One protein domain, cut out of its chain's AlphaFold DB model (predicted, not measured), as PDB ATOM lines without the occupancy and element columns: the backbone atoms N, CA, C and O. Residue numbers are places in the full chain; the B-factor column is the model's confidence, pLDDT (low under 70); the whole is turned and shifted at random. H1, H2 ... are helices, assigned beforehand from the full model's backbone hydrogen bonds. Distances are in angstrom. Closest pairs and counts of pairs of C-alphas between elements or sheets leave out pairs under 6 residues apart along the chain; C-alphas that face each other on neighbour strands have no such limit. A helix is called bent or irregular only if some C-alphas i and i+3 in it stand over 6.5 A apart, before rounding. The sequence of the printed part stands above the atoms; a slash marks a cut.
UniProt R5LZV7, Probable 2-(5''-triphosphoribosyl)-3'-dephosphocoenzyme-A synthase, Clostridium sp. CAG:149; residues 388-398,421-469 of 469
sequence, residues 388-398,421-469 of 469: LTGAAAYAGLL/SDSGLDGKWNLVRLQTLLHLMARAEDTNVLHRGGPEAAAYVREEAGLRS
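Overview. This is residues 388 to 398 and 421 to 469 of the 469 residues of the protein "Probable 2-(5''-triphosphoribosyl)-3'-dephosphocoenzyme-A synthase" of Clostridium sp. CAG:149 (UniProt R5LZV7). The kinked helix H3 folds back near residue 454, and its residues 461 to 468 pack on the last part of H2, a long helix; the short H1 packs on H2 with a different stretch, residues 429 to 436, well away from H3. The printed part has 60 residues with three named helices, in the order H1, H2, H3, and no named strand; the class is all helix. It is loose, with a radius of gyration of the C-alphas of 13.8 A, and elongated, spanning 39 by 20 by 17 A.

Along the chain. H3, the longest helix by residues, holds residues 447 to 468, 20.9 A from first to last C-alpha, and ends with C-alpha 468 at (160.904, 142.053, 149.032). It has a kink of 127 degrees near residue 454 and is irregular: C-alphas 452 and 455 are 9.4 A apart. H2 holds residues 425 to 443 and measures 27.7 A. H1 holds residues 388 to 394, 9.9 A, and begins with C-alpha 388 at (148.728, 142.832, 140.553).

Arrangement. Residues 461 to 468 of H3 touch residues 438 to 443 of H2; the closest C-alphas, of Ala 442 and Arg 462, are 4.0 A apart. The two helices run opposite ways at a steep tilt of 60 degrees, though the line of H3 is a rough one. H1 touches residues 429 to 436 of H2, with the C-alphas of Ala 391 and Val 432 closest at 5.2 A. These two run opposite ways at a steep tilt of 53 degrees. H1 and H3 are apart. Every O i to N i+4 pair is within hydrogen-bond range in H1, against 14 of 15 in H2 and 14 of 18 in H3.

Size, cuts and confidence. The C-alphas farthest apart, of Leu 398 and Gly 454, are 40.5 A apart. Residues 399 to 420 are not printed, and C-alphas 398 and 421 stand 21.6 A apart across this cut, which falls in the link from H1 to H2. The link from H2 to H3 is tight. The mean pLDDT of the printed part is 83.8; residue 398 and residues 421 to 424 are under 70.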
ATOM      1  N   LEU A 388     150.029 142.578 139.931       91.75
ATOM      2  CA  LEU A 388     148.728 142.832 140.553       91.75
ATOM      3  C   LEU A 388     147.836 141.589 140.506       91.75
ATOM      4  O   LEU A 388     147.245 141.205 141.515       91.75
ATOM      5  N   THR A 389     147.751 140.945 139.341       89.69
ATOM      6  CA  THR A 389     146.920 139.749 139.142       89.69
ATOM      7  C   THR A 389     147.444 138.575 139.966       89.69
ATOM      8  O   THR A 389     146.659 137.892 140.625       89.69
ATOM      9  N   GLY A 390     148.763 138.364 139.977       91.06
ATOM     10  CA  GLY A 390     149.411 137.320 140.770       91.06
ATOM     11  C   GLY A 390     149.208 137.522 142.272       91.06
ATOM     12  O   GLY A 390     148.778 136.597 142.962       91.06
ATOM     13  N   ALA A 391     149.424 138.742 142.766       90.00
ATOM     14  CA  ALA A 391     149.216 139.093 144.168       90.00
ATOM     15  C   ALA A 391     147.740 138.950 144.585       90.00
ATOM     16  O   ALA A 391     147.440 138.383 145.636       90.00
ATOM     17  N   ALA A 392     146.798 139.401 143.748       88.81
ATOM     18  CA  ALA A 392     145.367 139.252 144.013       88.81
ATOM     19  C   ALA A 392     144.935 137.777 144.055       88.81
ATOM     20  O   ALA A 392     144.194 137.376 144.957       88.81
ATOM     21  N   ALA A 393     145.430 136.958 143.121       87.75
ATOM     22  CA  ALA A 393     145.176 135.522 143.105       87.75
ATOM     23  C   ALA A 393     145.720 134.842 144.370       87.75
ATOM     24  O   ALA A 393     144.999 134.079 145.013       87.75
ATOM     25  N   TYR A 394     146.948 135.180 144.776       87.12
ATOM     26  CA  TYR A 394     147.557 134.678 146.008       87.12
ATOM     27  C   TYR A 394     146.749 135.061 147.260       87.12
ATOM     28  O   TYR A 394     146.536 134.236 148.146       87.12
ATOM     29  N   ALA A 395     146.213 136.282 147.307       85.25
ATOM     30  CA  ALA A 395     145.361 136.757 148.398       85.25
ATOM     31  C   ALA A 395     143.934 136.152 148.408       85.25
ATOM     32  O   ALA A 395     143.134 136.455 149.308       85.25
ATOM     33  N   GLY A 396     143.594 135.306 147.424       84.44
ATOM     34  CA  GLY A 396     142.270 134.698 147.265       84.44
ATOM     35  C   GLY A 396     141.197 135.680 146.781       84.44
ATOM     36  O   GLY A 396     140.008 135.473 147.022       84.44
ATOM     37  N   LEU A 397     141.598 136.771 146.126       80.06
ATOM     38  CA  LEU A 397     140.709 137.816 145.622       80.06
ATOM     39  C   LEU A 397     140.315 137.485 144.172       80.06
ATOM     40  O   LEU A 397     140.828 138.058 143.218       80.06
ATOM     41  N   LEU A 398     139.394 136.530 143.997       57.78
ATOM     42  CA  LEU A 398     139.004 135.965 142.688       57.78
ATOM     43  C   LEU A 398     138.180 136.894 141.768       57.78
ATOM     44  O   LEU A 398     137.592 136.441 140.788       57.78
ATOM     45  N   SER A 421     148.266 144.016 160.453       41.69
ATOM     46  CA  SER A 421     147.359 143.154 161.213       41.69
ATOM     47  C   SER A 421     145.889 143.198 160.771       41.69
ATOM     48  O   SER A 421     145.097 142.454 161.346       41.69
ATOM     49  N   ASP A 422     145.486 144.045 159.813       52.75
ATOM     50  CA  ASP A 422     144.113 144.007 159.289       52.75
ATOM     51  C   ASP A 422     143.949 142.811 158.337       52.75
ATOM     52  O   ASP A 422     144.316 142.851 157.164       52.75
ATOM     53  N   SER A 423     143.406 141.708 158.858       56.34
ATOM     54  CA  SER A 423     143.102 140.503 158.076       56.34
ATOM     55  C   SER A 423     141.855 140.649 157.188       56.34
ATOM     56  O   SER A 423     141.469 139.692 156.507       56.34
ATOM     57  N   GLY A 424     141.188 141.808 157.230       65.69
ATOM     58  CA  GLY A 424     140.014 142.127 156.431       65.69
ATOM     59  C   GLY A 424     140.304 142.287 154.935       65.69
ATOM     60  O   GLY A 424     141.440 142.223 154.461       65.69
ATOM     61  N   LEU A 425     139.238 142.492 154.159       70.12
ATOM     62  CA  LEU A 425     139.319 142.640 152.702       70.12
ATOM     63  C   LEU A 425     140.199 143.832 152.283       70.12
ATOM     64  O   LEU A 425     140.932 143.737 151.298       70.12
ATOM     65  N   ASP A 426     140.155 144.926 153.044       70.62
ATOM     66  CA  ASP A 426     140.924 146.139 152.761       70.62
ATOM     67  C   ASP A 426     142.422 145.937 153.004       70.62
ATOM     68  O   ASP A 426     143.227 146.301 152.146       70.62
ATOM     69  N   GLY A 427     142.799 145.264 154.097       75.56
ATOM     70  CA  GLY A 427     144.188 144.889 154.368       75.56
ATOM     71  C   GLY A 427     144.784 143.979 153.289       75.56
ATOM     72  O   GLY A 427     145.919 144.191 152.854       75.56
ATOM     73  N   LYS A 428     144.000 143.031 152.751       83.88
ATOM     74  CA  LYS A 428     144.427 142.206 151.605       83.88
ATOM     75  C   LYS A 428     144.684 143.041 150.352       83.88
ATOM     76  O   LYS A 428     145.714 142.868 149.706       83.88
ATOM     77  N   TRP A 429     143.778 143.956 150.011       85.44
ATOM     78  CA  TRP A 429     143.966 144.843 148.859       85.44
ATOM     79  C   TRP A 429     145.140 145.804 149.046       85.44
ATOM     80  O   TRP A 429     145.852 146.094 148.087       85.44
ATOM     81  N   ASN A 430     145.377 146.278 150.268       86.81
ATOM     82  CA  ASN A 430     146.557 147.064 150.594       86.81
ATOM     83  C   ASN A 430     147.849 146.272 150.324       86.81
ATOM     84  O   ASN A 430     148.721 146.763 149.610       86.81
ATOM     85  N   LEU A 431     147.933 145.017 150.781       88.19
ATOM     86  CA  LEU A 431     149.087 144.153 150.513       88.19
ATOM     87  C   LEU A 431     149.304 143.923 149.011       88.19
ATOM     88  O   LEU A 431     150.432 144.028 148.538       88.19
ATOM     89  N   VAL A 432     148.232 143.678 148.253       90.50
ATOM     90  CA  VAL A 432     148.297 143.527 146.790       90.50
ATOM     91  C   VAL A 432     148.893 144.772 146.124       90.50
ATOM     92  O   VAL A 432     149.774 144.655 145.269       90.50
ATOM     93  N   ARG A 433     148.469 145.976 146.536       91.25
ATOM     94  CA  ARG A 433     149.008 147.240 146.006       91.25
ATOM     95  C   ARG A 433     150.484 147.420 146.357       91.25
ATOM     96  O   ARG A 433     151.269 147.765 145.478       91.25
ATOM     97  N   LEU A 434     150.875 147.132 147.599       92.06
ATOM     98  CA  LEU A 434     152.271 147.217 148.038       92.06
ATOM     99  C   LEU A 434     153.172 146.222 147.298       92.06
ATOM    100  O   LEU A 434     154.239 146.603 146.826       92.06
ATOM    101  N   GLN A 435     152.733 144.973 147.126       92.19
ATOM    102  CA  GLN A 435     153.475 143.983 146.342       92.19
ATOM    103  C   GLN A 435     153.624 144.416 144.882       92.19
ATOM    104  O   GLN A 435     154.715 144.315 144.322       92.19
ATOM    105  N   THR A 436     152.561 144.952 144.278       93.25
ATOM    106  CA  THR A 436     152.614 145.500 142.912       93.25
ATOM    107  C   THR A 436     153.613 146.657 142.813       93.25
ATOM    108  O   THR A 436     154.410 146.702 141.875       93.25
ATOM    109  N   LEU A 437     153.621 147.562 143.797       93.25
ATOM    110  CA  LEU A 437     154.571 148.673 143.869       93.25
ATOM    111  C   LEU A 437     156.021 148.180 143.975       93.25
ATOM    112  O   LEU A 437     156.873 148.671 143.241       93.25
ATOM    113  N   LEU A 438     156.307 147.190 144.825       92.88
ATOM    114  CA  LEU A 438     157.656 146.622 144.954       92.88
ATOM    115  C   LEU A 438     158.127 145.974 143.647       92.88
ATOM    116  O   LEU A 438     159.265 146.182 143.232       92.88
ATOM    117  N   HIS A 439     157.240 145.263 142.942       93.44
ATOM    118  CA  HIS A 439     157.555 144.701 141.626       93.44
ATOM    119  C   HIS A 439     157.912 145.779 140.598       93.44
ATOM    120  O   HIS A 439     158.846 145.580 139.817       93.44
ATOM    121  N   LEU A 440     157.189 146.905 140.616       92.06
ATOM    122  CA  LEU A 440     157.482 148.073 139.787       92.06
ATOM    123  C   LEU A 440     158.820 148.707 140.171       92.06
ATOM    124  O   LEU A 440     159.666 148.873 139.303       92.06
ATOM    125  N   MET A 441     159.058 148.991 141.453       91.62
ATOM    126  CA  MET A 441     160.311 149.598 141.926       91.62
ATOM    127  C   MET A 441     161.541 148.732 141.624       91.62
ATOM    128  O   MET A 441     162.614 149.268 141.364       91.62
ATOM    129  N   ALA A 442     161.393 147.405 141.618       92.50
ATOM    130  CA  ALA A 442     162.476 146.473 141.313       92.50
ATOM    131  C   ALA A 442     162.897 146.475 139.831       92.50
ATOM    132  O   ALA A 442     164.014 146.073 139.506       92.50
ATOM    133  N   ARG A 443     162.002 146.875 138.916       91.12
ATOM    134  CA  ARG A 443     162.153 146.621 137.470       91.12
ATOM    135  C   ARG A 443     162.029 147.867 136.597       91.12
ATOM    136  O   ARG A 443     162.685 147.937 135.563       91.12
ATOM    137  N   ALA A 444     161.203 148.830 136.991       86.12
ATOM    138  CA  ALA A 444     161.001 150.071 136.261       86.12
ATOM    139  C   ALA A 444     162.145 151.062 136.517       86.12
ATOM    140  O   ALA A 444     162.781 151.071 137.574       86.12
ATOM    141  N   GLU A 445     162.407 151.923 135.537       80.62
ATOM    142  CA  GLU A 445     163.448 152.939 135.635       80.62
ATOM    143  C   GLU A 445     162.907 154.206 136.324       80.62
ATOM    144  O   GLU A 445     162.228 155.037 135.713       80.62
ATOM    145  N   ASP A 446     163.198 154.372 137.619       83.56
ATOM    146  CA  ASP A 446     162.772 155.556 138.373       83.56
ATOM    147  C   ASP A 446     163.744 156.730 138.182       83.56
ATOM    148  O   ASP A 446     164.757 156.896 138.868       83.56
ATOM    149  N   THR A 447     163.386 157.602 137.244       79.50
ATOM    150  CA  THR A 447     164.162 158.817 136.959       79.50
ATOM    151  C   THR A 447     164.202 159.836 138.100       79.50
ATOM    152  O   THR A 447     165.136 160.639 138.149       79.50
ATOM    153  N   ASN A 448     163.240 159.825 139.030       80.94
ATOM    154  CA  ASN A 448     163.270 160.713 140.194       80.94
ATOM    155  C   ASN A 448     164.319 160.235 141.201       80.94
ATOM    156  O   ASN A 448     165.074 161.058 141.726       80.94
ATOM    157  N   VAL A 449     164.404 158.922 141.436       84.69
ATOM    158  CA  VAL A 449     165.460 158.324 142.271       84.69
ATOM    159  C   VAL A 449     166.826 158.542 141.623       84.69
ATOM    160  O   VAL A 449     167.735 159.039 142.290       84.69
ATOM    161  N   LEU A 450     166.948 158.285 140.315       82.94
ATOM    162  CA  LEU A 450     168.184 158.516 139.560       82.94
ATOM    163  C   LEU A 450     168.659 159.972 139.667       82.94
ATOM    164  O   LEU A 450     169.847 160.230 139.843       82.94
ATOM    165  N   HIS A 451     167.745 160.939 139.593       79.62
ATOM    166  CA  HIS A 451     168.094 162.350 139.726       79.62
ATOM    167  C   HIS A 451     168.506 162.741 141.150       79.62
ATOM    168  O   HIS A 451     169.445 163.514 141.320       79.62
ATOM    169  N   ARG A 452     167.779 162.264 142.170       82.00
ATOM    170  CA  ARG A 452     167.992 162.670 143.569       82.00
ATOM    171  C   ARG A 452     169.211 161.998 144.199       82.00
ATOM    172  O   ARG A 452     169.920 162.654 144.953       82.00
ATOM    173  N   GLY A 453     169.428 160.715 143.913       83.31
ATOM    174  CA  GLY A 453     170.462 159.895 144.552       83.31
ATOM    175  C   GLY A 453     171.478 159.274 143.591       83.31
ATOM    176  O   GLY A 453     172.366 158.552 144.033       83.31
ATOM    177  N   GLY A 454     171.373 159.541 142.288       85.75
ATOM    178  CA  GLY A 454     172.286 158.995 141.288       85.75
ATOM    179  C   GLY A 454     172.046 157.511 140.965       85.75
ATOM    180  O   GLY A 454     171.101 156.892 141.464       85.75
ATOM    181  N   PRO A 455     172.903 156.923 140.107       85.50
ATOM    182  CA  PRO A 455     172.786 155.525 139.689       85.50
ATOM    183  C   PRO A 455     172.884 154.522 140.843       85.50
ATOM    184  O   PRO A 455     172.208 153.497 140.809       85.50
ATOM    185  N   GLU A 456     173.683 154.823 141.870       89.56
ATOM    186  CA  GLU A 456     173.857 153.963 143.048       89.56
ATOM    187  C   GLU A 456     172.569 153.861 143.868       89.56
ATOM    188  O   GLU A 456     172.130 152.758 144.181       89.56
ATOM    189  N   ALA A 457     171.895 154.985 144.142       88.44
ATOM    190  CA  ALA A 457     170.608 154.962 144.835       88.44
ATOM    191  C   ALA A 457     169.527 154.243 144.015       88.44
ATOM    192  O   ALA A 457     168.727 153.491 144.567       88.44
ATOM    193  N   ALA A 458     169.515 154.434 142.691       86.44
ATOM    194  CA  ALA A 458     168.592 153.724 141.806       86.44
ATOM    195  C   ALA A 458     168.864 152.208 141.773       86.44
ATOM    196  O   ALA A 458     167.929 151.413 141.689       86.44
ATOM    197  N   ALA A 459     170.130 151.787 141.847       88.50
ATOM    198  CA  ALA A 459     170.500 150.378 141.977       88.50
ATOM    199  C   ALA A 459     170.068 149.806 143.335       88.50
ATOM    200  O   ALA A 459     169.405 148.773 143.360       88.50
ATOM    201  N   TYR A 460     170.349 150.523 144.428       90.62
ATOM    202  CA  TYR A 460     169.945 150.143 145.781       90.62
ATOM    203  C   TYR A 460     168.430 149.930 145.891       90.62
ATOM    204  O   TYR A 460     167.984 148.890 146.363       90.62
ATOM    205  N   VAL A 461     167.624 150.875 145.391       89.44
ATOM    206  CA  VAL A 461     166.157 150.744 145.408       89.44
ATOM    207  C   VAL A 461     165.698 149.504 144.639       89.44
ATOM    208  O   VAL A 461     164.826 148.786 145.126       89.44
ATOM    209  N   ARG A 462     166.287 149.227 143.467       90.38
ATOM    210  CA  ARG A 462     165.926 148.047 142.668       90.38
ATOM    211  C   ARG A 462     166.263 146.739 143.378       90.38
ATOM    212  O   ARG A 462     165.437 145.830 143.384       90.38
ATOM    213  N   GLU A 463     167.444 146.654 143.982       91.94
ATOM    214  CA  GLU A 463     167.887 145.473 144.726       91.94
ATOM    215  C   GLU A 463     167.005 145.227 145.957       91.94
ATOM    216  O   GLU A 463     166.429 144.151 146.114       91.94
ATOM    217  N   GLU A 464     166.804 146.253 146.784       91.56
ATOM    218  CA  GLU A 464     165.999 146.153 148.000       91.56
ATOM    219  C   GLU A 464     164.523 145.858 147.704       91.56
ATOM    220  O   GLU A 464     163.885 145.088 148.432       91.56
ATOM    221  N   ALA A 465     163.962 146.445 146.644       89.00
ATOM    222  CA  ALA A 465     162.608 146.129 146.208       89.00
ATOM    223  C   ALA A 465     162.520 144.692 145.679       89.00
ATOM    224  O   ALA A 465     161.581 143.984 146.031       89.00
ATOM    225  N   GLY A 466     163.515 144.238 144.909       87.00
ATOM    226  CA  GLY A 466     163.577 142.881 144.364       87.00
ATOM    227  C   GLY A 466     163.683 141.788 145.431       87.00
ATOM    228  O   GLY A 466     163.109 140.719 145.262       87.00
ATOM    229  N   LEU A 467     164.355 142.058 146.554       84.44
ATOM    230  CA  LEU A 467     164.422 141.134 147.697       84.44
ATOM    231  C   LEU A 467     163.085 140.991 148.446       84.44
ATOM    232  O   LEU A 467     162.895 140.023 149.183       84.44
ATOM    233  N   ARG A 468     162.187 141.973 148.310       79.25
ATOM    234  CA  ARG A 468     160.904 142.053 149.032       79.25
ATOM    235  C   ARG A 468     159.680 141.825 148.137       79.25
ATOM    236  O   ARG A 468     158.576 141.723 148.673       79.25
ATOM    237  N   SER A 469     159.868 141.799 146.816       70.62
ATOM    238  CA  SER A 469     158.858 141.482 145.796       70.62
ATOM    239  C   SER A 469     158.745 139.979 145.610       70.62
ATOM    240  O   SER A 469     157.599 139.482 145.635       70.62
TER     241      SER A 469